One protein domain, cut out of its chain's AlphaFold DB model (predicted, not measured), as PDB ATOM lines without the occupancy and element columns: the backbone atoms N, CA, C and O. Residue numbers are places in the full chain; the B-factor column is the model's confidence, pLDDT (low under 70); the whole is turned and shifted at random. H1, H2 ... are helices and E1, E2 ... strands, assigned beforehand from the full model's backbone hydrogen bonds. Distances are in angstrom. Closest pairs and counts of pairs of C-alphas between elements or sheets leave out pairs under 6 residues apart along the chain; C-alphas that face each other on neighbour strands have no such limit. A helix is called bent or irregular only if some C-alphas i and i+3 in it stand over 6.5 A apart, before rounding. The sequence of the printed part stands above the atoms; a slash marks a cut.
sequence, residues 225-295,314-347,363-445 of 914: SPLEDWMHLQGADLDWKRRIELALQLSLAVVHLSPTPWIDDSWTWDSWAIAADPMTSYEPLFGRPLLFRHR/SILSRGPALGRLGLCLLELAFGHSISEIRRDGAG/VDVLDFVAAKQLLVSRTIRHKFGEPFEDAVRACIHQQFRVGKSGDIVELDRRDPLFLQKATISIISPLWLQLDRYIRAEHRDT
ATOM      1  N   SER A 225      36.596  20.051 -60.232       50.53
ATOM      2  CA  SER A 225      35.588  19.685 -59.220       50.53
ATOM      3  C   SER A 225      36.237  19.358 -57.866       50.53
ATOM      4  O   SER A 225      37.269  18.676 -57.853       50.53
ATOM      5  N   PRO A 226      35.660  19.792 -56.726       58.69
ATOM      6  CA  PRO A 226      36.065  19.322 -55.402       58.69
ATOM      7  C   PRO A 226      35.953  17.800 -55.288       58.69
ATOM      8  O   PRO A 226      35.065  17.183 -55.881       58.69
ATOM      9  N   LEU A 227      36.853  17.182 -54.520       63.59
ATOM     10  CA  LEU A 227      36.877  15.725 -54.378       63.59
ATOM     11  C   LEU A 227      35.663  15.203 -53.591       63.59
ATOM     12  O   LEU A 227      35.165  14.125 -53.901       63.59
ATOM     13  N   GLU A 228      35.148  16.000 -52.648       62.66
ATOM     14  CA  GLU A 228      33.919  15.731 -51.882       62.66
ATOM     15  C   GLU A 228      32.691  15.653 -52.817       62.66
ATOM     16  O   GLU A 228      32.032  14.615 -52.885       62.66
ATOM     17  N   ASP A 229      32.457  16.686 -53.640       61.00
ATOM     18  CA  ASP A 229      31.382  16.700 -54.648       61.00
ATOM     19  C   ASP A 229      31.522  15.548 -55.653       61.00
ATOM     20  O   ASP A 229      30.547  14.881 -55.994       61.00
ATOM     21  N   TRP A 230      32.744  15.278 -56.123       62.12
ATOM     22  CA  TRP A 230      32.993  14.216 -57.094       62.12
ATOM     23  C   TRP A 230      32.756  12.814 -56.508       62.12
ATOM     24  O   TRP A 230      32.199  11.950 -57.188       62.12
ATOM     25  N   MET A 231      33.099  12.590 -55.237       62.59
ATOM     26  CA  MET A 231      32.766  11.351 -54.531       62.59
ATOM     27  C   MET A 231      31.258  11.209 -54.295       62.59
ATOM     28  O   MET A 231      30.728  10.122 -54.513       62.59
ATOM     29  N   HIS A 232      30.541  12.278 -53.943       59.72
ATOM     30  CA  HIS A 232      29.085  12.213 -53.778       59.72
ATOM     31  C   HIS A 232      28.313  12.072 -55.104       59.72
ATOM     32  O   HIS A 232      27.238  11.476 -55.116       59.72
ATOM     33  N   LEU A 233      28.853  12.567 -56.225       53.09
ATOM     34  CA  LEU A 233      28.207  12.498 -57.544       53.09
ATOM     35  C   LEU A 233      28.611  11.274 -58.388       53.09
ATOM     36  O   LEU A 233      27.845  10.883 -59.265       53.09
ATOM     37  N   GLN A 234      29.796  10.683 -58.174       53.84
ATOM     38  CA  GLN A 234      30.305   9.558 -58.984       53.84
ATOM     39  C   GLN A 234      30.896   8.388 -58.170       53.84
ATOM     40  O   GLN A 234      31.151   7.329 -58.743       53.84
ATOM     41  N   GLY A 235      31.080   8.514 -56.850       53.00
ATOM     42  CA  GLY A 235      31.812   7.552 -56.006       53.00
ATOM     43  C   GLY A 235      31.348   6.093 -56.101       53.00
ATOM     44  O   GLY A 235      32.173   5.176 -56.080       53.00
ATOM     45  N   ALA A 236      30.043   5.871 -56.269       54.44
ATOM     46  CA  ALA A 236      29.459   4.537 -56.382       54.44
ATOM     47  C   ALA A 236      29.712   3.857 -57.745       54.44
ATOM     48  O   ALA A 236      29.857   2.635 -57.774       54.44
ATOM     49  N   ASP A 237      29.816   4.623 -58.838       56.06
ATOM     50  CA  ASP A 237      29.794   4.134 -60.234       56.06
ATOM     51  C   ASP A 237      31.197   3.995 -60.866       56.06
ATOM     52  O   ASP A 237      31.379   3.453 -61.954       56.06
ATOM     53  N   LEU A 238      32.239   4.457 -60.167       65.56
ATOM     54  CA  LEU A 238      33.629   4.346 -60.619       65.56
ATOM     55  C   LEU A 238      34.121   2.896 -60.632       65.56
ATOM     56  O   LEU A 238      33.866   2.137 -59.695       65.56
ATOM     57  N   ASP A 239      34.936   2.534 -61.622       76.88
ATOM     58  CA  ASP A 239      35.671   1.266 -61.598       76.88
ATOM     59  C   ASP A 239      36.650   1.186 -60.403       76.88
ATOM     60  O   ASP A 239      37.031   2.186 -59.786       76.88
ATOM     61  N   TRP A 240      37.068  -0.031 -60.042       81.94
ATOM     62  CA  TRP A 240      38.067  -0.214 -58.979       81.94
ATOM     63  C   TRP A 240      39.404   0.461 -59.324       81.94
ATOM     64  O   TRP A 240      40.090   0.960 -58.434       81.94
ATOM     65  N   LYS A 241      39.753   0.507 -60.614       81.81
ATOM     66  CA  LYS A 241      41.008   1.050 -61.140       81.81
ATOM     67  C   LYS A 241      41.201   2.522 -60.768       81.81
ATOM     68  O   LYS A 241      42.183   2.862 -60.115       81.81
ATOM     69  N   ARG A 242      40.224   3.379 -61.071       78.31
ATOM     70  CA  ARG A 242      40.229   4.808 -60.726       78.31
ATOM     71  C   ARG A 242      40.233   5.028 -59.217       78.31
ATOM     72  O   ARG A 242      40.937   5.915 -58.743       78.31
ATOM     73  N   ARG A 243      39.506   4.200 -58.453       83.88
ATOM     74  CA  ARG A 243      39.504   4.254 -56.979       83.88
ATOM     75  C   ARG A 243      40.902   3.998 -56.407       83.88
ATOM     76  O   ARG A 243      41.355   4.773 -55.567       83.88
ATOM     77  N   ILE A 244      41.611   2.961 -56.875       83.56
ATOM     78  CA  ILE A 244      42.969   2.651 -56.391       83.56
ATOM     79  C   ILE A 244      44.035   3.626 -56.931       83.56
ATOM     80  O   ILE A 244      44.972   3.950 -56.202       83.56
ATOM     81  N   GLU A 245      43.881   4.162 -58.148       80.38
ATOM     82  CA  GLU A 245      44.741   5.238 -58.673       80.38
ATOM     83  C   GLU A 245      44.632   6.516 -57.824       80.38
ATOM     84  O   GLU A 245      45.652   7.062 -57.402       80.38
ATOM     85  N   LEU A 246      43.413   6.963 -57.498       80.56
ATOM     86  CA  LEU A 246      43.191   8.136 -56.642       80.56
ATOM     87  C   LEU A 246      43.636   7.896 -55.195       80.56
ATOM     88  O   LEU A 246      44.248   8.776 -54.594       80.56
ATOM     89  N   ALA A 247      43.406   6.698 -54.654       86.44
ATOM     90  CA  ALA A 247      43.910   6.293 -53.342       86.44
ATOM     91  C   ALA A 247      45.446   6.380 -53.260       86.44
ATOM     92  O   ALA A 247      45.992   6.845 -52.254       86.44
ATOM     93  N   LEU A 248      46.148   5.978 -54.325       81.81
ATOM     94  CA  LEU A 248      47.600   6.091 -54.436       81.81
ATOM     95  C   LEU A 248      48.053   7.555 -54.576       81.81
ATOM     96  O   LEU A 248      48.961   7.962 -53.853       81.81
ATOM     97  N   GLN A 249      47.415   8.355 -55.439       79.56
ATOM     98  CA  GLN A 249      47.733   9.784 -55.594       79.56
ATOM     99  C   GLN A 249      47.524  10.573 -54.288       79.56
ATOM    100  O   GLN A 249      48.408  11.328 -53.877       79.56
ATOM    101  N   LEU A 250      46.389  10.371 -53.607       82.50
ATOM    102  CA  LEU A 250      46.069  11.016 -52.331       82.50
ATOM    103  C   LEU A 250      47.082  10.620 -51.252       82.50
ATOM    104  O   LEU A 250      47.600  11.482 -50.543       82.50
ATOM    105  N   SER A 251      47.413   9.329 -51.163       83.94
ATOM    106  CA  SER A 251      48.422   8.842 -50.218       83.94
ATOM    107  C   SER A 251      49.791   9.448 -50.494       83.94
ATOM    108  O   SER A 251      50.466   9.862 -49.555       83.94
ATOM    109  N   LEU A 252      50.196   9.546 -51.764       72.94
ATOM    110  CA  LEU A 252      51.461  10.163 -52.151       72.94
ATOM    111  C   LEU A 252      51.513  11.628 -51.697       72.94
ATOM    112  O   LEU A 252      52.494  12.030 -51.073       72.94
ATOM    113  N   ALA A 253      50.453  12.400 -51.945       71.19
ATOM    114  CA  ALA A 253      50.387  13.808 -51.568       71.19
ATOM    115  C   ALA A 253      50.339  14.013 -50.040       71.19
ATOM    116  O   ALA A 253      51.130  14.790 -49.506       71.19
ATOM    117  N   VAL A 254      49.485  13.281 -49.314       75.56
ATOM    118  CA  VAL A 254      49.391  13.376 -47.843       75.56
ATOM    119  C   VAL A 254      50.698  12.947 -47.171       75.56
ATOM    120  O   VAL A 254      51.168  13.637 -46.266       75.56
ATOM    121  N   VAL A 255      51.334  11.856 -47.620       76.44
ATOM    122  CA  VAL A 255      52.617  11.402 -47.054       76.44
ATOM    123  C   VAL A 255      53.706  12.456 -47.250       76.44
ATOM    124  O   VAL A 255      54.381  12.779 -46.275       76.44
ATOM    125  N   HIS A 256      53.841  13.052 -48.440       71.56
ATOM    126  CA  HIS A 256      54.867  14.073 -48.696       71.56
ATOM    127  C   HIS A 256      54.589  15.418 -48.007       71.56
ATOM    128  O   HIS A 256      55.538  16.094 -47.613       71.56
ATOM    129  N   LEU A 257      53.323  15.806 -47.819       65.50
ATOM    130  CA  LEU A 257      52.976  17.053 -47.129       65.50
ATOM    131  C   LEU A 257      53.002  16.924 -45.597       65.50
ATOM    132  O   LEU A 257      53.304  17.906 -44.927       65.50
ATOM    133  N   SER A 258      52.731  15.749 -45.019       68.38
ATOM    134  CA  SER A 258      52.579  15.569 -43.557       68.38
ATOM    135  C   SER A 258      53.789  15.881 -42.640       68.38
ATOM    136  O   SER A 258      53.548  16.138 -41.456       68.38
ATOM    137  N   PRO A 259      55.058  15.929 -43.107       63.72
ATOM    138  CA  PRO A 259      56.185  16.482 -42.340       63.72
ATOM    139  C   PRO A 259      56.254  18.019 -42.352       63.72
ATOM    140  O   PRO A 259      57.139  18.604 -41.731       63.72
ATOM    141  N   THR A 260      55.376  18.681 -43.108       57.53
ATOM    142  CA  THR A 260      55.467  20.102 -43.463       57.53
ATOM    143  C   THR A 260      54.252  20.880 -42.929       57.53
ATOM    144  O   THR A 260      53.185  20.292 -42.761       57.53
ATOM    145  N   PRO A 261      54.342  22.207 -42.710       54.41
ATOM    146  CA  PRO A 261      53.222  23.010 -42.196       54.41
ATOM    147  C   PRO A 261      52.099  23.257 -43.224       54.41
ATOM    148  O   PRO A 261      51.227  24.084 -42.984       54.41
ATOM    149  N   TRP A 262      52.135  22.593 -44.383       51.53
ATOM    150  CA  TRP A 262      51.189  22.795 -45.483       51.53
ATOM    151  C   TRP A 262      49.941  21.915 -45.373       51.53
ATOM    152  O   TRP A 262      48.951  22.206 -46.032       51.53
ATOM    153  N   ILE A 263      49.970  20.860 -44.555       63.12
ATOM    154  CA  ILE A 263      48.789  20.063 -44.210       63.12
ATOM    155  C   ILE A 263      48.691  19.972 -42.687       63.12
ATOM    156  O   ILE A 263      49.600  19.483 -42.014       63.12
ATOM    157  N   ASP A 264      47.603  20.496 -42.134       63.34
ATOM    158  CA  ASP A 264      47.334  20.417 -40.703       63.34
ATOM    159  C   ASP A 264      46.649  19.088 -40.326       63.34
ATOM    160  O   ASP A 264      46.341  18.240 -41.166       63.34
ATOM    161  N   ASP A 265      46.418  18.881 -39.031       64.56
ATOM    162  CA  ASP A 265      45.748  17.685 -38.505       64.56
ATOM    163  C   ASP A 265      44.214  17.678 -38.712       64.56
ATOM    164  O   ASP A 265      43.542  16.730 -38.293       64.56
ATOM    165  N   SER A 266      43.663  18.712 -39.362       61.69
ATOM    166  CA  SER A 266      42.228  18.955 -39.567       61.69
ATOM    167  C   SER A 266      41.733  18.725 -41.002       61.69
ATOM    168  O   SER A 266      40.521  18.754 -41.219       61.69
ATOM    169  N   TRP A 267      42.633  18.454 -41.957       71.75
ATOM    170  CA  TRP A 267      42.327  18.329 -43.393       71.75
ATOM    171  C   TRP A 267      41.169  17.366 -43.732       71.75
ATOM    172  O   TRP A 267      40.928  16.375 -43.038       71.75
ATOM    173  N   THR A 268      40.451  17.648 -44.820       70.12
ATOM    174  CA  THR A 268      39.199  16.974 -45.241       70.12
ATOM    175  C   THR A 268      39.151  16.706 -46.751       70.12
ATOM    176  O   THR A 268      40.049  17.123 -47.481       70.12
ATOM    177  N   TRP A 269      38.092  16.059 -47.254       66.62
ATOM    178  CA  TRP A 269      37.839  15.916 -48.697       66.62
ATOM    179  C   TRP A 269      37.755  17.267 -49.427       66.62
ATOM    180  O   TRP A 269      38.409  17.444 -50.452       66.62
ATOM    181  N   ASP A 270      37.082  18.253 -48.825       60.97
ATOM    182  CA  ASP A 270      37.095  19.691 -49.153       60.97
ATOM    183  C   ASP A 270      38.517  20.276 -49.402       60.97
ATOM    184  O   ASP A 270      38.678  21.277 -50.103       60.97
ATOM    185  N   SER A 271      39.577  19.655 -48.862       60.66
ATOM    186  CA  SER A 271      40.985  20.062 -49.056       60.66
ATOM    187  C   SER A 271      41.614  19.547 -50.364       60.66
ATOM    188  O   SER A 271      42.801  19.783 -50.596       60.66
ATOM    189  N   TRP A 272      40.856  18.863 -51.229       65.50
ATOM    190  CA  TRP A 272      41.344  18.254 -52.473       65.50
ATOM    191  C   TRP A 272      40.373  18.461 -53.648       65.50
ATOM    192  O   TRP A 272      39.165  18.614 -53.464       65.50
ATOM    193  N   ALA A 273      40.893  18.451 -54.877       62.53
ATOM    194  CA  ALA A 273      40.110  18.591 -56.111       62.53
ATOM    195  C   ALA A 273      40.695  17.762 -57.269       62.53
ATOM    196  O   ALA A 273      41.889  17.461 -57.281       62.53
ATOM    197  N   ILE A 274      39.865  17.427 -58.261       59.31
ATOM    198  CA  ILE A 274      40.258  16.737 -59.501       59.31
ATOM    199  C   ILE A 274      40.129  17.699 -60.688       59.31
ATOM    200  O   ILE A 274      39.087  18.329 -60.877       59.31
ATOM    201  N   ALA A 275      41.168  17.769 -61.528       54.28
ATOM    202  CA  ALA A 275      41.095  18.418 -62.839       54.28
ATOM    203  C   ALA A 275      40.418  17.488 -63.864       54.28
ATOM    204  O   ALA A 275      40.807  16.328 -64.007       54.28
ATOM    205  N   ALA A 276      39.407  17.978 -64.578       50.94
ATOM    206  CA  ALA A 276      38.472  17.151 -65.335       50.94
ATOM    207  C   ALA A 276      38.869  16.861 -66.796       50.94
ATOM    208  O   ALA A 276      38.139  16.125 -67.458       50.94
ATOM    209  N   ASP A 277      40.009  17.334 -67.307       46.28
ATOM    210  CA  ASP A 277      40.446  16.985 -68.669       46.28
ATOM    211  C   ASP A 277      41.980  16.856 -68.809       46.28
ATOM    212  O   ASP A 277      42.712  17.793 -68.463       46.28
ATOM    213  N   PRO A 278      42.517  15.710 -69.282       43.91
ATOM    214  CA  PRO A 278      43.931  15.578 -69.614       43.91
ATOM    215  C   PRO A 278      44.231  16.268 -70.953       43.91
ATOM    216  O   PRO A 278      44.178  15.656 -72.017       43.91
ATOM    217  N   MET A 279      44.618  17.544 -70.886       35.78
ATOM    218  CA  MET A 279      44.990  18.399 -72.028       35.78
ATOM    219  C   MET A 279      46.333  17.996 -72.700       35.78
ATOM    220  O   MET A 279      47.174  18.841 -73.011       35.78
ATOM    221  N   THR A 280      46.582  16.696 -72.873       37.44
ATOM    222  CA  THR A 280      47.819  16.101 -73.399       37.44
ATOM    223  C   THR A 280      47.541  14.798 -74.146       37.44
ATOM    224  O   THR A 280      46.994  13.860 -73.576       37.44
ATOM    225  N   SER A 281      48.049  14.667 -75.374       34.47
ATOM    226  CA  SER A 281      48.022  13.433 -76.186       34.47
ATOM    227  C   SER A 281      48.999  12.331 -75.722       34.47
ATOM    228  O   SER A 281      49.392  11.463 -76.498       34.47
ATOM    229  N   TYR A 282      49.398  12.370 -74.451       36.81
ATOM    230  CA  TYR A 282      50.176  11.351 -73.753       36.81
ATOM    231  C   TYR A 282      49.361  10.896 -72.547       36.81
ATOM    232  O   TYR A 282      49.001  11.735 -71.721       36.81
ATOM    233  N   GLU A 283      49.112   9.591 -72.416       35.03
ATOM    234  CA  GLU A 283      48.539   9.032 -71.189       35.03
ATOM    235  C   GLU A 283      49.514   9.236 -70.015       35.03
ATOM    236  O   GLU A 283      50.669   8.793 -70.085       35.03
ATOM    237  N   PRO A 284      49.094   9.892 -68.919       43.00
ATOM    238  CA  PRO A 284      49.828   9.855 -67.663       43.00
ATOM    239  C   PRO A 284      49.725   8.455 -67.041       43.00
ATOM    240  O   PRO A 284      48.694   7.799 -67.160       43.00
ATOM    241  N   LEU A 285      50.753   8.017 -66.305       44.47
ATOM    242  CA  LEU A 285      50.744   6.712 -65.613       44.47
ATOM    243  C   LEU A 285      49.642   6.575 -64.539       44.47
ATOM    244  O   LEU A 285      49.356   5.461 -64.112       44.47
ATOM    245  N   PHE A 286      49.042   7.691 -64.113       50.72
ATOM    246  CA  PHE A 286      47.872   7.771 -63.232       50.72
ATOM    247  C   PHE A 286      47.011   8.942 -63.730       50.72
ATOM    248  O   PHE A 286      47.521  10.061 -63.786       50.72
ATOM    249  N   GLY A 287      45.755   8.698 -64.115       53.09
ATOM    250  CA  GLY A 287      45.031   9.510 -65.113       53.09
ATOM    251  C   GLY A 287      44.937  11.031 -64.876       53.09
ATOM    252  O   GLY A 287      45.734  11.809 -65.397       53.09
ATOM    253  N   ARG A 288      43.893  11.484 -64.168       59.53
ATOM    254  CA  ARG A 288      43.694  12.910 -63.833       59.53
ATOM    255  C   ARG A 288      44.507  13.260 -62.574       59.53
ATOM    256  O   ARG A 288      44.538  12.434 -61.664       59.53
ATOM    257  N   PRO A 289      45.153  14.437 -62.482       53.59
ATOM    258  CA  PRO A 289      45.919  14.814 -61.297       53.59
ATOM    259  C   PRO A 289      45.017  15.334 -60.167       53.59
ATOM    260  O   PRO A 289      44.165  16.199 -60.393       53.59
ATOM    261  N   LEU A 290      45.261  14.861 -58.942       57.62
ATOM    262  CA  LEU A 290      44.762  15.497 -57.721       57.62
ATOM    263  C   LEU A 290      45.476  16.827 -57.435       57.62
ATOM    264  O   LEU A 290      46.695  16.946 -57.566       57.62
ATOM    265  N   LEU A 291      44.697  17.812 -56.995       50.97
ATOM    266  CA  LEU A 291      45.131  19.149 -56.598       50.97
ATOM    267  C   LEU A 291      44.819  19.375 -55.113       50.97
ATOM    268  O   LEU A 291      43.760  18.971 -54.635       50.97
ATOM    269  N   PHE A 292      45.721  20.041 -54.393       51.22
ATOM    270  CA  PHE A 292      45.573  20.344 -52.965       51.22
ATOM    271  C   PHE A 292      45.061  21.778 -52.748       51.22
ATOM    272  O   PHE A 292      45.591  22.728 -53.327       51.22
ATOM    273  N   ARG A 293      44.034  21.935 -51.907       54.69
ATOM    274  CA  ARG A 293      43.231  23.155 -51.712       54.69
ATOM    275  C   ARG A 293      43.354  23.651 -50.268       54.69
ATOM    276  O   ARG A 293      42.439  23.510 -49.462       54.69
ATOM    277  N   HIS A 294      44.503  24.237 -49.934       48.28
ATOM    278  CA  HIS A 294      44.747  24.793 -48.600       48.28
ATOM    279  C   HIS A 294      44.230  26.234 -48.459       48.28
ATOM    280  O   HIS A 294      44.492  27.086 -49.311       48.28
ATOM    281  N   ARG A 295      43.552  26.542 -47.346       39.59
ATOM    282  CA  ARG A 295      43.181  27.918 -46.979       39.59
ATOM    283  C   ARG A 295      44.374  28.631 -46.342       39.59
ATOM    284  O   ARG A 295      44.605  28.514 -45.142       39.59
ATOM    285  N   SER A 314      42.982  13.861 -31.634       57.66
ATOM    286  CA  SER A 314      44.222  13.776 -30.839       57.66
ATOM    287  C   SER A 314      44.225  12.624 -29.820       57.66
ATOM    288  O   SER A 314      45.277  12.251 -29.302       57.66
ATOM    289  N   ILE A 315      43.049  12.048 -29.546       56.56
ATOM    290  CA  ILE A 315      42.820  10.919 -28.635       56.56
ATOM    291  C   ILE A 315      42.742   9.603 -29.431       56.56
ATOM    292  O   ILE A 315      43.250   8.571 -28.994       56.56
ATOM    293  N   LEU A 316      42.135   9.635 -30.623       56.66
ATOM    294  CA  LEU A 316      41.983   8.489 -31.529       56.66
ATOM    295  C   LEU A 316      43.289   8.105 -32.245       56.66
ATOM    296  O   LEU A 316      43.497   6.924 -32.543       56.66
ATOM    297  N   SER A 317      44.143   9.091 -32.541       58.91
ATOM    298  CA  SER A 317      45.286   8.976 -33.453       58.91
ATOM    299  C   SER A 317      46.489   9.786 -32.953       58.91
ATOM    300  O   SER A 317      46.335  10.940 -32.561       58.91
ATOM    301  N   ARG A 318      47.709   9.226 -33.009       60.69
ATOM    302  CA  ARG A 318      48.940   9.968 -32.645       60.69
ATOM    303  C   ARG A 318      49.347  10.971 -33.731       60.69
ATOM    304  O   ARG A 318      49.898  12.024 -33.425       60.69
ATOM    305  N   GLY A 319      49.063  10.641 -34.990       70.00
ATOM    306  CA  GLY A 319      49.156  11.517 -36.155       70.00
ATOM    307  C   GLY A 319      47.796  11.603 -36.850       70.00
ATOM    308  O   GLY A 319      47.513  10.769 -37.717       70.00
ATOM    309  N   PRO A 320      46.924  12.563 -36.483       72.19
ATOM    310  CA  PRO A 320      45.584  12.703 -37.055       72.19
ATOM    311  C   PRO A 320      45.554  12.690 -38.584       72.19
ATOM    312  O   PRO A 320      44.746  11.960 -39.152       72.19
ATOM    313  N   ALA A 321      46.491  13.377 -39.250       77.19
ATOM    314  CA  ALA A 321      46.572  13.407 -40.712       77.19
ATOM    315  C   ALA A 321      46.677  12.012 -41.379       77.19
ATOM    316  O   ALA A 321      46.111  11.814 -42.454       77.19
ATOM    317  N   LEU A 322      47.340  11.032 -40.745       82.44
ATOM    318  CA  LEU A 322      47.415   9.649 -41.249       82.44
ATOM    319  C   LEU A 322      46.204   8.802 -40.851       82.44
ATOM    320  O   LEU A 322      45.778   7.949 -41.626       82.44
ATOM    321  N   GLY A 323      45.617   9.056 -39.678       82.19
ATOM    322  CA  GLY A 323      44.342   8.448 -39.292       82.19
ATOM    323  C   GLY A 323      43.229   8.817 -40.280       82.19
ATOM    324  O   GLY A 323      42.520   7.933 -40.760       82.19
ATOM    325  N   ARG A 324      43.158  10.102 -40.658       82.56
ATOM    326  CA  ARG A 324      42.266  10.642 -41.696       82.56
ATOM    327  C   ARG A 324      42.525  10.009 -43.064       82.56
ATOM    328  O   ARG A 324      41.576   9.526 -43.674       82.56
ATOM    329  N   LEU A 325      43.786   9.891 -43.498       88.19
ATOM    330  CA  LEU A 325      44.137   9.169 -44.734       88.19
ATOM    331  C   LEU A 325      43.620   7.720 -44.721       88.19
ATOM    332  O   LEU A 325      43.080   7.250 -45.718       88.19
ATOM    333  N   GLY A 326      43.735   7.027 -43.585       87.06
ATOM    334  CA  GLY A 326      43.234   5.661 -43.420       87.06
ATOM    335  C   GLY A 326      41.718   5.529 -43.584       87.06
ATOM    336  O   GLY A 326      41.256   4.521 -44.116       87.06
ATOM    337  N   LEU A 327      40.953   6.551 -43.182       85.38
ATOM    338  CA  LEU A 327      39.513   6.623 -43.443       85.38
ATOM    339  C   LEU A 327      39.235   6.949 -44.915       85.38
ATOM    340  O   LEU A 327      38.475   6.239 -45.568       85.38
ATOM    341  N   CYS A 328      39.931   7.944 -45.467       87.25
ATOM    342  CA  CYS A 328      39.778   8.373 -46.857       87.25
ATOM    343  C   CYS A 328      40.034   7.233 -47.862       87.25
ATOM    344  O   CYS A 328      39.323   7.084 -48.857       87.25
ATOM    345  N   LEU A 329      41.023   6.378 -47.577       89.81
ATOM    346  CA  LEU A 329      41.305   5.165 -48.348       89.81
ATOM    347  C   LEU A 329      40.128   4.177 -48.341       89.81
ATOM    348  O   LEU A 329      39.826   3.581 -49.374       89.81
ATOM    349  N   LEU A 330      39.449   4.002 -47.204       87.88
ATOM    350  CA  LEU A 330      38.276   3.131 -47.113       87.88
ATOM    351  C   LEU A 330      37.101   3.690 -47.915       87.88
ATOM    352  O   LEU A 330      36.474   2.941 -48.662       87.88
ATOM    353  N   GLU A 331      36.834   4.989 -47.815       87.62
ATOM    354  CA  GLU A 331      35.722   5.628 -48.530       87.62
ATOM    355  C   GLU A 331      35.922   5.592 -50.049       87.62
ATOM    356  O   GLU A 331      34.994   5.233 -50.772       87.62
ATOM    357  N   LEU A 332      37.147   5.816 -50.543       85.50
ATOM    358  CA  LEU A 332      37.483   5.591 -51.958       85.50
ATOM    359  C   LEU A 332      37.298   4.127 -52.375       85.50
ATOM    360  O   LEU A 332      36.770   3.859 -53.452       85.50
ATOM    361  N   ALA A 333      37.709   3.167 -51.541       84.69
ATOM    362  CA  ALA A 333      37.616   1.749 -51.879       84.69
ATOM    363  C   ALA A 333      36.167   1.246 -51.952       84.69
ATOM    364  O   ALA A 333      35.784   0.572 -52.910       84.69
ATOM    365  N   PHE A 334      35.346   1.588 -50.958       82.62
ATOM    366  CA  PHE A 334      33.933   1.212 -50.913       82.62
ATOM    367  C   PHE A 334      33.044   2.103 -51.804       82.62
ATOM    368  O   PHE A 334      31.983   1.648 -52.230       82.62
ATOM    369  N   GLY A 335      33.461   3.332 -52.130       76.75
ATOM    370  CA  GLY A 335      32.667   4.322 -52.881       76.75
ATOM    371  C   GLY A 335      31.476   4.891 -52.108       76.75
ATOM    372  O   GLY A 335      30.516   5.334 -52.726       76.75
ATOM    373  N   HIS A 336      31.522   4.797 -50.779       78.31
ATOM    374  CA  HIS A 336      30.488   5.197 -49.822       78.31
ATOM    375  C   HIS A 336      31.195   5.747 -48.576       78.31
ATOM    376  O   HIS A 336      32.299   5.289 -48.261       78.31
ATOM    377  N   SER A 337      30.572   6.673 -47.847       79.94
ATOM    378  CA  SER A 337      31.124   7.156 -46.574       79.94
ATOM    379  C   SER A 337      31.136   6.057 -45.508       79.94
ATOM    380  O   SER A 337      30.328   5.121 -45.537       79.94
ATOM    381  N   ILE A 338      32.013   6.164 -44.509       80.44
ATOM    382  CA  ILE A 338      32.051   5.183 -43.411       80.44
ATOM    383  C   ILE A 338      30.757   5.226 -42.588       80.44
ATOM    384  O   ILE A 338      30.259   4.172 -42.184       80.44
ATOM    385  N   SER A 339      30.145   6.403 -42.437       77.56
ATOM    386  CA  SER A 339      28.812   6.567 -41.846       77.56
ATOM    387  C   SER A 339      27.709   5.815 -42.605       77.56
ATOM    388  O   SER A 339      26.778   5.313 -41.974       77.56
ATOM    389  N   GLU A 340      27.796   5.689 -43.932       77.62
ATOM    390  CA  GLU A 340      26.880   4.859 -44.733       77.62
ATOM    391  C   GLU A 340      27.191   3.369 -44.583       77.62
ATOM    392  O   GLU A 340      26.290   2.592 -44.283       77.62
ATOM    393  N   ILE A 341      28.465   2.967 -44.657       75.88
ATOM    394  CA  ILE A 341      28.887   1.571 -44.441       75.88
ATOM    395  C   ILE A 341      28.453   1.069 -43.050       75.88
ATOM    396  O   ILE A 341      28.032  -0.081 -42.899       75.88
ATOM    397  N   ARG A 342      28.512   1.935 -42.030       78.88
ATOM    398  CA  ARG A 342      28.028   1.673 -40.667       78.88
ATOM    399  C   ARG A 342      26.500   1.568 -40.592       78.88
ATOM    400  O   ARG A 342      26.000   0.774 -39.799       78.88
ATOM    401  N   ARG A 343      25.766   2.332 -41.407       69.69
ATOM    402  CA  ARG A 343      24.295   2.312 -41.483       69.69
ATOM    403  C   ARG A 343      23.769   1.071 -42.209       69.69
ATOM    404  O   ARG A 343      22.823   0.456 -41.731       69.69
ATOM    405  N   ASP A 344      24.424   0.660 -43.290       63.00
ATOM    406  CA  ASP A 344      24.039  -0.509 -44.090       63.00
ATOM    407  C   ASP A 344      24.519  -1.832 -43.471       63.00
ATOM    408  O   ASP A 344      23.866  -2.868 -43.600       63.00
ATOM    409  N   GLY A 345      25.644  -1.805 -42.747       56.12
ATOM    410  CA  GLY A 345      26.108  -2.930 -41.930       56.12
ATOM    411  C   GLY A 345      25.218  -3.212 -40.712       56.12
ATOM    412  O   GLY A 345      25.224  -4.333 -40.198       56.12
ATOM    413  N   ALA A 346      24.426  -2.230 -40.270       50.50
ATOM    414  CA  ALA A 346      23.437  -2.371 -39.208       50.50
ATOM    415  C   ALA A 346      22.145  -3.032 -39.733       50.50
ATOM    416  O   ALA A 346      21.090  -2.408 -39.856       50.50
ATOM    417  N   GLY A 347      22.231  -4.333 -40.028       40.84
ATOM    418  CA  GLY A 347      21.051  -5.165 -40.275       40.84
ATOM    419  C   GLY A 347      20.042  -5.064 -39.121       40.84
ATOM    420  O   GLY A 347      20.428  -4.888 -37.967       40.84
ATOM    421  N   VAL A 363      30.569  11.630 -34.400       69.69
ATOM    422  CA  VAL A 363      30.562  10.843 -35.639       69.69
ATOM    423  C   VAL A 363      31.979  10.418 -36.039       69.69
ATOM    424  O   VAL A 363      32.166   9.270 -36.446       69.69
ATOM    425  N   ASP A 364      32.984  11.277 -35.817       68.00
ATOM    426  CA  ASP A 364      34.396  10.964 -36.083       68.00
ATOM    427  C   ASP A 364      34.876   9.751 -35.255       68.00
ATOM    428  O   ASP A 364      35.670   8.931 -35.723       68.00
ATOM    429  N   VAL A 365      34.363   9.586 -34.027       69.81
ATOM    430  CA  VAL A 365      34.669   8.437 -33.158       69.81
ATOM    431  C   VAL A 365      33.990   7.175 -33.676       69.81
ATOM    432  O   VAL A 365      34.634   6.126 -33.769       69.81
ATOM    433  N   LEU A 366      32.703   7.263 -34.015       73.31
ATOM    434  CA  LEU A 366      31.915   6.121 -34.486       73.31
ATOM    435  C   LEU A 366      32.479   5.549 -35.793       73.31
ATOM    436  O   LEU A 366      32.587   4.328 -35.938       73.31
ATOM    437  N   ASP A 367      32.904   6.415 -36.711       79.12
ATOM    438  CA  ASP A 367      33.436   6.010 -38.011       79.12
ATOM    439  C   ASP A 367      34.888   5.510 -37.906       79.12
ATOM    440  O   ASP A 367      35.234   4.486 -38.504       79.12
ATOM    441  N   PHE A 368      35.727   6.099 -37.046       78.06
ATOM    442  CA  PHE A 368      37.064   5.555 -36.771       78.06
ATOM    443  C   PHE A 368      37.021   4.192 -36.046       78.06
ATOM    444  O   PHE A 368      37.866   3.322 -36.285       78.06
ATOM    445  N   VAL A 369      36.012   3.953 -35.196       76.88
ATOM    446  CA  VAL A 369      35.743   2.630 -34.602       76.88
ATOM    447  C   VAL A 369      35.247   1.638 -35.659       76.88
ATOM    448  O   VAL A 369      35.750   0.513 -35.710       76.88
ATOM    449  N   ALA A 370      34.336   2.042 -36.552       81.12
ATOM    450  CA  ALA A 370      33.872   1.200 -37.658       81.12
ATOM    451  C   ALA A 370      35.024   0.793 -38.598       81.12
ATOM    452  O   ALA A 370      35.146  -0.378 -38.961       81.12
ATOM    453  N   ALA A 371      35.931   1.718 -38.918       83.50
ATOM    454  CA  ALA A 371      37.119   1.450 -39.725       83.50
ATOM    455  C   ALA A 371      38.067   0.421 -39.076       83.50
ATOM    456  O   ALA A 371      38.549  -0.497 -39.745       83.50
ATOM    457  N   LYS A 372      38.273   0.498 -37.752       81.50
ATOM    458  CA  LYS A 372      38.999  -0.541 -36.997       81.50
ATOM    459  C   LYS A 372      38.268  -1.886 -37.020       81.50
ATOM    460  O   LYS A 372      38.916  -2.921 -37.172       81.50
ATOM    461  N   GLN A 373      36.938  -1.895 -36.941       81.88
ATOM    462  CA  GLN A 373      36.153  -3.130 -37.021       81.88
ATOM    463  C   GLN A 373      36.241  -3.795 -38.408       81.88
ATOM    464  O   GLN A 373      36.347  -5.018 -38.477       81.88
ATOM    465  N   LEU A 374      36.296  -3.019 -39.500       83.50
ATOM    466  CA  LEU A 374      36.501  -3.521 -40.871       83.50
ATOM    467  C   LEU A 374      37.883  -4.172 -41.088       83.50
ATOM    468  O   LEU A 374      38.017  -5.079 -41.920       83.50
ATOM    469  N   LEU A 375      38.904  -3.731 -40.340       84.12
ATOM    470  CA  LEU A 375      40.220  -4.379 -40.273       84.12
ATOM    471  C   LEU A 375      40.166  -5.675 -39.448       84.12
ATOM    472  O   LEU A 375      40.683  -6.703 -39.884       84.12
ATOM    473  N   VAL A 376      39.506  -5.666 -38.283       85.06
ATOM    474  CA  VAL A 376      39.364  -6.854 -37.416       85.06
ATOM    475  C   VAL A 376      38.576  -7.972 -38.108       85.06
ATOM    476  O   VAL A 376      38.988  -9.133 -38.056       85.06
ATOM    477  N   SER A 377      37.494  -7.640 -38.818       82.50
ATOM    478  CA  SER A 377      36.698  -8.595 -39.603       82.50
ATOM    479  C   SER A 377      37.389  -9.073 -40.888       82.50
ATOM    480  O   SER A 377      36.877  -9.968 -41.558       82.50
ATOM    481  N   ARG A 378      38.522  -8.460 -41.266       85.19
ATOM    482  CA  ARG A 378      39.230  -8.648 -42.546       85.19
ATOM    483  C   ARG A 378      38.364  -8.407 -43.791       85.19
ATOM    484  O   ARG A 378      38.745  -8.820 -44.887       85.19
ATOM    485  N   THR A 379      37.229  -7.711 -43.674       85.62
ATOM    486  CA  THR A 379      36.321  -7.443 -44.810       85.62
ATOM    487  C   THR A 379      37.058  -6.743 -45.956       85.62
ATOM    488  O   THR A 379      36.865  -7.085 -47.123       85.62
ATOM    489  N   ILE A 380      37.969  -5.826 -45.613       85.94
ATOM    490  CA  ILE A 380      38.849  -5.108 -46.546       85.94
ATOM    491  C   ILE A 380      39.722  -6.095 -47.336       85.94
ATOM    492  O   ILE A 380      39.744  -6.053 -48.562       85.94
ATOM    493  N   ARG A 381      40.371  -7.046 -46.651       86.50
ATOM    494  CA  ARG A 381      41.229  -8.082 -47.252       86.50
ATOM    495  C   ARG A 381      40.496  -8.921 -48.294       86.50
ATOM    496  O   ARG A 381      41.061  -9.247 -49.335       86.50
ATOM    497  N   HIS A 382      39.255  -9.292 -47.985       85.25
ATOM    498  CA  HIS A 382      38.438 -10.166 -48.821       85.25
ATOM    499  C   HIS A 382      37.841  -9.452 -50.040       85.25
ATOM    500  O   HIS A 382      37.657 -10.103 -51.065       85.25
ATOM    501  N   LYS A 383      37.576  -8.138 -49.959       83.06
ATOM    502  CA  LYS A 383      37.079  -7.334 -51.092       83.06
ATOM    503  C   LYS A 383      38.191  -6.717 -51.949       83.06
ATOM    504  O   LYS A 383      38.085  -6.725 -53.169       83.06
ATOM    505  N   PHE A 384      39.244  -6.197 -51.320       85.19
ATOM    506  CA  PHE A 384      40.229  -5.297 -51.944       85.19
ATOM    507  C   PHE A 384      41.678  -5.802 -51.873       85.19
ATOM    508  O   PHE A 384      42.585  -5.164 -52.403       85.19
ATOM    509  N   GLY A 385      41.903  -6.970 -51.266       86.00
ATOM    510  CA  GLY A 385      43.208  -7.623 -51.194       86.00
ATOM    511  C   GLY A 385      44.051  -7.238 -49.975       86.00
ATOM    512  O   GLY A 385      43.855  -6.218 -49.322       86.00
ATOM    513  N   GLU A 386      45.021  -8.100 -49.677       88.75
ATOM    514  CA  GLU A 386      45.963  -7.946 -48.561       88.75
ATOM    515  C   GLU A 386      46.828  -6.671 -48.629       88.75
ATOM    516  O   GLU A 386      46.841  -5.959 -47.633       88.75
ATOM    517  N   PRO A 387      47.468  -6.288 -49.755       88.38
ATOM    518  CA  PRO A 387      48.294  -5.077 -49.783       88.38
ATOM    519  C   PRO A 387      47.494  -3.794 -49.504       88.38
ATOM    520  O   PRO A 387      48.008  -2.863 -48.891       88.38
ATOM    521  N   PHE A 388      46.218  -3.759 -49.905       90.81
ATOM    522  CA  PHE A 388      45.325  -2.646 -49.589       90.81
ATOM    523  C   PHE A 388      44.954  -2.616 -48.101       90.81
ATOM    524  O   PHE A 388      45.035  -1.572 -47.456       90.81
ATOM    525  N   GLU A 389      44.604  -3.778 -47.535       90.81
ATOM    526  CA  GLU A 389      44.385  -3.948 -46.093       90.81
ATOM    527  C   GLU A 389      45.617  -3.511 -45.278       90.81
ATOM    528  O   GLU A 389      45.473  -2.852 -44.250       90.81
ATOM    529  N   ASP A 390      46.822  -3.841 -45.746       87.44
ATOM    530  CA  ASP A 390      48.080  -3.516 -45.077       87.44
ATOM    531  C   ASP A 390      48.369  -2.007 -45.069       87.44
ATOM    532  O   ASP A 390      48.706  -1.474 -44.008       87.44
ATOM    533  N   ALA A 391      48.150  -1.302 -46.188       90.31
ATOM    534  CA  ALA A 391      48.270   0.158 -46.255       90.31
ATOM    535  C   ALA A 391      47.255   0.871 -45.343       90.31
ATOM    536  O   ALA A 391      47.634   1.722 -44.538       90.31
ATOM    537  N   VAL A 392      45.976   0.478 -45.397       90.69
ATOM    538  CA  VAL A 392      44.934   1.033 -44.514       90.69
ATOM    539  C   VAL A 392      45.275   0.782 -43.042       90.69
ATOM    540  O   VAL A 392      45.133   1.681 -42.209       90.69
ATOM    541  N   ARG A 393      45.781  -0.412 -42.701       89.38
ATOM    542  CA  ARG A 393      46.207  -0.733 -41.332       89.38
ATOM    543  C   ARG A 393      47.383   0.139 -40.888       89.38
ATOM    544  O   ARG A 393      47.360   0.624 -39.759       89.38
ATOM    545  N   ALA A 394      48.360   0.382 -41.765       88.75
ATOM    546  CA  ALA A 394      49.481   1.276 -41.488       88.75
ATOM    547  C   ALA A 394      49.012   2.717 -41.206       88.75
ATOM    548  O   ALA A 394      49.469   3.317 -40.235       88.75
ATOM    549  N   CYS A 395      48.049   3.242 -41.970       88.38
ATOM    550  CA  CYS A 395      47.444   4.557 -41.724       88.38
ATOM    551  C   CYS A 395      46.681   4.631 -40.384       88.38
ATOM    552  O   CYS A 395      46.956   5.503 -39.553       88.38
ATOM    553  N   ILE A 396      45.749   3.697 -40.145       86.50
ATOM    554  CA  ILE A 396      44.836   3.713 -38.985       86.50
ATOM    555  C   ILE A 396      45.554   3.418 -37.659       86.50
ATOM    556  O   ILE A 396      45.176   3.965 -36.623       86.50
ATOM    557  N   HIS A 397      46.584   2.567 -37.669       84.88
ATOM    558  CA  HIS A 397      47.347   2.224 -36.463       84.88
ATOM    559  C   HIS A 397      48.659   3.016 -36.308       84.88
ATOM    560  O   HIS A 397      49.283   2.912 -35.256       84.88
ATOM    561  N   GLN A 398      49.102   3.764 -37.332       85.06
ATOM    562  CA  GLN A 398      50.461   4.337 -37.431       85.06
ATOM    563  C   GLN A 398      51.575   3.319 -37.119       85.06
ATOM    564  O   GLN A 398      52.622   3.650 -36.564       85.06
ATOM    565  N   GLN A 399      51.340   2.055 -37.472       83.56
ATOM    566  CA  GLN A 399      52.220   0.930 -37.179       83.56
ATOM    567  C   GLN A 399      52.146  -0.094 -38.311       83.56
ATOM    568  O   GLN A 399      51.058  -0.456 -38.759       83.56
ATOM    569  N   PHE A 400      53.298  -0.600 -38.741       82.69
ATOM    570  CA  PHE A 400      53.400  -1.651 -39.755       82.69
ATOM    571  C   PHE A 400      54.399  -2.730 -39.333       82.69
ATOM    572  O   PHE A 400      55.169  -2.537 -38.393       82.69
ATOM    573  N   ARG A 401      54.366  -3.888 -40.000       81.25
ATOM    574  CA  ARG A 401      55.287  -5.000 -39.729       81.25
ATOM    575  C   ARG A 401      56.395  -5.045 -40.766       81.25
ATOM    576  O   ARG A 401      56.110  -5.011 -41.961       81.25
ATOM    577  N   VAL A 402      57.639  -5.167 -40.311       73.12
ATOM    578  CA  VAL A 402      58.806  -5.293 -41.191       73.12
ATOM    579  C   VAL A 402      59.200  -6.763 -41.340       73.12
ATOM    580  O   VAL A 402      59.431  -7.471 -40.361       73.12
ATOM    581  N   GLY A 403      59.308  -7.215 -42.592       65.12
ATOM    582  CA  GLY A 403      59.875  -8.516 -42.947       65.12
ATOM    583  C   GLY A 403      59.137  -9.737 -42.379       65.12
ATOM    584  O   GLY A 403      57.950  -9.703 -42.060       65.12
ATOM    585  N   LYS A 404      59.863 -10.859 -42.290       55.94
ATOM    586  CA  LYS A 404      59.345 -12.159 -41.816       55.94
ATOM    587  C   LYS A 404      59.445 -12.347 -40.295       55.94
ATOM    588  O   LYS A 404      58.878 -13.305 -39.783       55.94
ATOM    589  N   SER A 405      60.158 -11.468 -39.588       55.88
ATOM    590  CA  SER A 405      60.249 -11.461 -38.121       55.88
ATOM    591  C   SER A 405      58.967 -10.947 -37.461       55.88
ATOM    592  O   SER A 405      58.611 -11.404 -36.379       55.88
ATOM    593  N   GLY A 406      58.234 -10.056 -38.140       60.31
ATOM    594  CA  GLY A 406      56.967  -9.505 -37.652       60.31
ATOM    595  C   GLY A 406      57.122  -8.309 -36.710       60.31
ATOM    596  O   GLY A 406      56.131  -7.910 -36.093       60.31
ATOM    597  N   ASP A 407      58.328  -7.740 -36.622       74.00
ATOM    598  CA  ASP A 407      58.646  -6.571 -35.798       74.00
ATOM    599  C   ASP A 407      57.748  -5.386 -36.164       74.00
ATOM    600  O   ASP A 407      57.591  -5.049 -37.342       74.00
ATOM    601  N   ILE A 408      57.148  -4.759 -35.150       81.50
ATOM    602  CA  ILE A 408      56.215  -3.642 -35.321       81.50
ATOM    603  C   ILE A 408      56.999  -2.328 -35.272       81.50
ATOM    604  O   ILE A 408      57.639  -2.020 -34.268       81.50
ATOM    605  N   VAL A 409      56.922  -1.547 -36.348       82.19
ATOM    606  CA  VAL A 409      57.588  -0.248 -36.492       82.19
ATOM    607  C   VAL A 409      56.544   0.863 -36.532       82.19
ATOM    608  O   VAL A 409      55.584   0.792 -37.299       82.19
ATOM    609  N   GLU A 410      56.743   1.896 -35.710       83.44
ATOM    610  CA  GLU A 410      55.860   3.064 -35.649       83.44
ATOM    611  C   GLU A 410      56.174   4.109 -36.741       83.44
ATOM    612  O   GLU A 410      57.327   4.279 -37.166       83.44
ATOM    613  N   LEU A 411      55.120   4.816 -37.159       82.38
ATOM    614  CA  LEU A 411      55.092   5.897 -38.146       82.38
ATOM    615  C   LEU A 411      54.827   7.245 -37.448       82.38
ATOM    616  O   LEU A 411      53.688   7.706 -37.387       82.38
ATOM    617  N   ASP A 412      55.877   7.885 -36.929       77.44
ATOM    618  CA  ASP A 412      55.817   9.273 -36.447       77.44
ATOM    619  C   ASP A 412      56.307  10.228 -37.547       77.44
ATOM    620  O   ASP A 412      57.412  10.062 -38.060       77.44
ATOM    621  N   ARG A 413      55.517  11.260 -37.877       69.00
ATOM    622  CA  ARG A 413      55.892  12.340 -38.815       69.00
ATOM    623  C   ARG A 413      57.120  13.153 -38.376       69.00
ATOM    624  O   ARG A 413      57.664  13.903 -39.176       69.00
ATOM    625  N   ARG A 414      57.534  13.035 -37.109       71.38
ATOM    626  CA  ARG A 414      58.740  13.667 -36.539       71.38
ATOM    627  C   ARG A 414      60.018  12.847 -36.751       71.38
ATOM    628  O   ARG A 414      61.102  13.333 -36.440       71.38
ATOM    629  N   ASP A 415      59.908  11.616 -37.246       74.00
ATOM    630  CA  ASP A 415      61.053  10.757 -37.555       74.00
ATOM    631  C   ASP A 415      61.715  11.203 -38.879       74.00
ATOM    632  O   ASP A 415      61.024  11.280 -39.896       74.00
ATOM    633  N   PRO A 416      63.037  11.454 -38.942       67.81
ATOM    634  CA  PRO A 416      63.718  11.758 -40.207       67.81
ATOM    635  C   PRO A 416      63.631  10.626 -41.252       67.81
ATOM    636  O   PRO A 416      63.839  10.879 -42.436       67.81
ATOM    637  N   LEU A 417      63.302   9.391 -40.853       73.69
ATOM    638  CA  LEU A 417      63.034   8.258 -41.749       73.69
ATOM    639  C   LEU A 417      61.541   8.079 -42.077       73.69
ATOM    640  O   LEU A 417      61.170   7.100 -42.730       73.69
ATOM    641  N   PHE A 418      60.671   9.002 -41.651       81.06
ATOM    642  CA  PHE A 418      59.220   8.918 -41.835       81.06
ATOM    643  C   PHE A 418      58.808   8.638 -43.284       81.06
ATOM    644  O   PHE A 418      58.082   7.677 -43.532       81.06
ATOM    645  N   LEU A 419      59.304   9.425 -44.247       69.00
ATOM    646  CA  LEU A 419      58.945   9.278 -45.664       69.00
ATOM    647  C   LEU A 419      59.346   7.902 -46.216       69.00
ATOM    648  O   LEU A 419      58.582   7.292 -46.963       69.00
ATOM    649  N   GLN A 420      60.501   7.370 -45.805       74.50
ATOM    650  CA  GLN A 420      60.951   6.035 -46.204       74.50
ATOM    651  C   GLN A 420      60.036   4.948 -45.621       74.50
ATOM    652  O   GLN A 420      59.579   4.066 -46.351       74.50
ATOM    653  N   LYS A 421      59.719   5.034 -44.322       80.06
ATOM    654  CA  LYS A 421      58.807   4.101 -43.648       80.06
ATOM    655  C   LYS A 421      57.407   4.132 -44.268       80.06
ATOM    656  O   LYS A 421      56.897   3.081 -44.640       80.06
ATOM    657  N   ALA A 422      56.828   5.321 -44.442       77.69
ATOM    658  CA  ALA A 422      55.510   5.527 -45.039       77.69
ATOM    659  C   ALA A 422      55.450   5.073 -46.508       77.69
ATOM    660  O   ALA A 422      54.441   4.515 -46.942       77.69
ATOM    661  N   THR A 423      56.541   5.232 -47.267       78.44
ATOM    662  CA  THR A 423      56.648   4.675 -48.625       78.44
ATOM    663  C   THR A 423      56.531   3.152 -48.592       78.44
ATOM    664  O   THR A 423      55.671   2.598 -49.272       78.44
ATOM    665  N   ILE A 424      57.313   2.481 -47.740       77.69
ATOM    666  CA  ILE A 424      57.299   1.016 -47.588       77.69
ATOM    667  C   ILE A 424      55.941   0.502 -47.072       77.69
ATOM    668  O   ILE A 424      55.488  -0.559 -47.499       77.69
ATOM    669  N   SER A 425      55.292   1.228 -46.157       85.06
ATOM    670  CA  SER A 425      54.099   0.752 -45.444       85.06
ATOM    671  C   SER A 425      52.756   1.160 -46.051       85.06
ATOM    672  O   SER A 425      51.756   0.520 -45.746       85.06
ATOM    673  N   ILE A 426      52.701   2.230 -46.854       82.75
ATOM    674  CA  ILE A 426      51.458   2.787 -47.423       82.75
ATOM    675  C   ILE A 426      51.544   2.843 -48.953       82.75
ATOM    676  O   ILE A 426      50.692   2.276 -49.632       82.75
ATOM    677  N   ILE A 427      52.585   3.465 -49.518       82.25
ATOM    678  CA  ILE A 427      52.677   3.688 -50.974       82.25
ATOM    679  C   ILE A 427      52.948   2.376 -51.731       82.25
ATOM    680  O   ILE A 427      52.208   2.033 -52.655       82.25
ATOM    681  N   SER A 428      53.967   1.605 -51.335       82.12
ATOM    682  CA  SER A 428      54.333   0.355 -52.016       82.12
ATOM    683  C   SER A 428      53.219  -0.709 -51.996       82.12
ATOM    684  O   SER A 428      53.003  -1.329 -53.039       82.12
ATOM    685  N   PRO A 429      52.459  -0.922 -50.898       86.00
ATOM    686  CA  PRO A 429      51.340  -1.866 -50.904       86.00
ATOM    687  C   PRO A 429      50.152  -1.409 -51.770       86.00
ATOM    688  O   PRO A 429      49.564  -2.243 -52.461       86.00
ATOM    689  N   LEU A 430      49.834  -0.106 -51.816       82.38
ATOM    690  CA  LEU A 430      48.806   0.432 -52.725       82.38
ATOM    691  C   LEU A 430      49.206   0.250 -54.196       82.38
ATOM    692  O   LEU A 430      48.419  -0.269 -54.990       82.38
ATOM    693  N   TRP A 431      50.451   0.594 -54.548       81.81
ATOM    694  CA  TRP A 431      50.990   0.392 -55.897       81.81
ATOM    695  C   TRP A 431      50.983  -1.091 -56.300       81.81
ATOM    696  O   TRP A 431      50.536  -1.438 -57.393       81.81
ATOM    697  N   LEU A 432      51.372  -1.988 -55.387       83.62
ATOM    698  CA  LEU A 432      51.313  -3.437 -55.598       83.62
ATOM    699  C   LEU A 432      49.878  -3.949 -55.818       83.62
ATOM    700  O   LEU A 432      49.694  -4.942 -56.522       83.62
ATOM    701  N   GLN A 433      48.854  -3.313 -55.240       87.06
ATOM    702  CA  GLN A 433      47.463  -3.700 -55.490       87.06
ATOM    703  C   GLN A 433      46.953  -3.217 -56.858       87.06
ATOM    704  O   GLN A 433      46.241  -3.969 -57.528       87.06
ATOM    705  N   LEU A 434      47.351  -2.021 -57.305       83.25
ATOM    706  CA  LEU A 434      47.082  -1.531 -58.665       83.25
ATOM    707  C   LEU A 434      47.770  -2.414 -59.723       83.25
ATOM    708  O   LEU A 434      47.114  -2.878 -60.654       83.25
ATOM    709  N   ASP A 435      49.052  -2.740 -59.533       79.50
ATOM    710  CA  ASP A 435      49.802  -3.668 -60.393       79.50
ATOM    711  C   ASP A 435      49.129  -5.051 -60.483       79.50
ATOM    712  O   ASP A 435      48.933  -5.590 -61.576       79.50
ATOM    713  N   ARG A 436      48.687  -5.609 -59.346       84.44
ATOM    714  CA  ARG A 436      47.932  -6.874 -59.306       84.44
ATOM    715  C   ARG A 436      46.620  -6.806 -60.085       84.44
ATOM    716  O   ARG A 436      46.270  -7.799 -60.721       84.44
ATOM    717  N   TYR A 437      45.908  -5.679 -60.032       81.94
ATOM    718  CA  TYR A 437      44.662  -5.484 -60.773       81.94
ATOM    719  C   TYR A 437      44.915  -5.406 -62.284       81.94
ATOM    720  O   TYR A 437      44.344  -6.195 -63.033       81.94
ATOM    721  N   ILE A 438      45.848  -4.555 -62.725       76.19
ATOM    722  CA  ILE A 438      46.229  -4.414 -64.143       76.19
ATOM    723  C   ILE A 438      46.706  -5.762 -64.722       76.19
ATOM    724  O   ILE A 438      46.326  -6.153 -65.826       76.19
ATOM    725  N   ARG A 439      47.487  -6.544 -63.962       77.50
ATOM    726  CA  ARG A 439      47.933  -7.888 -64.383       77.50
ATOM    727  C   ARG A 439      46.829  -8.954 -64.383       77.50
ATOM    728  O   ARG A 439      47.052 -10.018 -64.964       77.50
ATOM    729  N   ALA A 440      45.686  -8.717 -63.739       77.44
ATOM    730  CA  ALA A 440      44.494  -9.559 -63.858       77.44
ATOM    731  C   ALA A 440      43.658  -9.143 -65.082       77.44
ATOM    732  O   ALA A 440      43.368  -9.983 -65.930       77.44
ATOM    733  N   GLU A 441      43.412  -7.840 -65.248       71.38
ATOM    734  CA  GLU A 441      42.758  -7.232 -66.417       71.38
ATOM    735  C   GLU A 441      43.419  -7.695 -67.737       71.38
ATOM    736  O   GLU A 441      42.746  -8.168 -68.655       71.38
ATOM    737  N   HIS A 442      44.756  -7.705 -67.805       58.72
ATOM    738  CA  HIS A 442      45.523  -8.222 -68.950       58.72
ATOM    739  C   HIS A 442      45.535  -9.754 -69.124       58.72
ATOM    740  O   HIS A 442      46.016 -10.240 -70.147       58.72
ATOM    741  N   ARG A 443      45.045 -10.545 -68.160       57.97
ATOM    742  CA  ARG A 443      44.876 -12.002 -68.327       57.97
ATOM    743  C   ARG A 443      43.516 -12.337 -68.913       57.97
ATOM    744  O   ARG A 443      43.446 -13.163 -69.818       57.97
ATOM    745  N   ASP A 444      42.474 -11.676 -68.427       53.91
ATOM    746  CA  ASP A 444      41.095 -11.973 -68.816       53.91
ATOM    747  C   ASP A 444      40.735 -11.361 -70.186       53.91
ATOM    748  O   ASP A 444      39.860 -11.865 -70.889       53.91
ATOM    749  N   THR A 445      41.473 -10.333 -70.626       49.72
ATOM    750  CA  THR A 445      41.332  -9.712 -71.959       49.72
ATOM    751  C   THR A 445      42.050 -10.449 -73.099       49.72
ATOM    752  O   THR A 445      41.822 -10.114 -74.262       49.72
TER     753      THR A 445
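Overview. This is residues 225 to 295, 314 to 347 and 363 to 445 of the 914 residues of an uncharacterized protein of Colletotrichum higginsianum (UniProt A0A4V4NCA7). Four helices, H2, H3, H7 and H8b, the second arm of bent H8, form an up-and-down bundle as the core, each running against the one before it. Outside it, H4 packs on H5, H6 makes a corner with H7, and two small antiparallel hairpins lie on different sides: E1 E2, by H1 and H2, and E3 E4, by H7. The printed part has 188 residues, mostly helix by class, with eight named helices and four named strands in the order H1 H2 E1 E2 H3 H4 H5 H6 H7 E3 E4 H8. It is compact, radius of gyration of the C-alphas 16.3 A, spanning 44 by 40 by 37 A.

Arrangement. Start at H1, residues 227 to 234, which touches no helix; its closest C-alphas with E1, residues 272 to 275, are Leu 227 and Ala 273, 4.7 A. E1 makes a hairpin with E2, residues 290 to 292; find N 273 and O 291 within hydrogen-bond range, 2.9 A. H2, residues 240 to 257, touches H3, residues 320 to 334, opposite ways at a shallow tilt of 9 degrees, closest C-alphas Arg 243 and Leu 332, 5.6 A. H4, residues 338 to 345, touches H5, residues 363 to 376, closest C-alphas Ile 338 and Asp 367, 5.6 A. H6, residues 379 to 384, touches H7, residues 386 to 397, only at the corner, closest C-alphas Arg 381 and Glu 389, 5.3 A. H7 touches H3, closest C-alphas Gly 326 and Cys 395, 4.7 A. E3, residues 399 to 402, and E4, residues 407 to 410, form a hairpin with N 400 and O 409 at 3.0 A. H8, residues 418 to 444, was assigned as one helix by its hydrogen bonds but is bent, C-alphas 425 and 428 being 6.6 A apart; its arms are H8a, to 425, and H8b, from 428. H8b touches H2 with residues 430 to 437 alone, closest C-alphas Leu 248 and Leu 430, 6.0 A. H2 and H7 are apart. Every O i to N i+4 pair is within hydrogen-bond range except in H3, 10 of 11, and H8b, 12 of 13.

Along the chain. Find C-alpha 227 at (36.877, 15.725, -54.378), where H1 begins. H2 runs 25.7 A, H3 21.4 A and H8b 24.7 A, ending at C-alpha 444, (41.095, -11.973, -68.816).

Size, cuts and confidence. Residues 296 to 313 and 348 to 362 are not printed; the gaps are 21.5 A and 19.2 A between C-alphas. The links H2 to E1 and E1 to E2 are long. Mean pLDDT of the printed part is 71.5, with 75 residues under 70, among them 269 to 295.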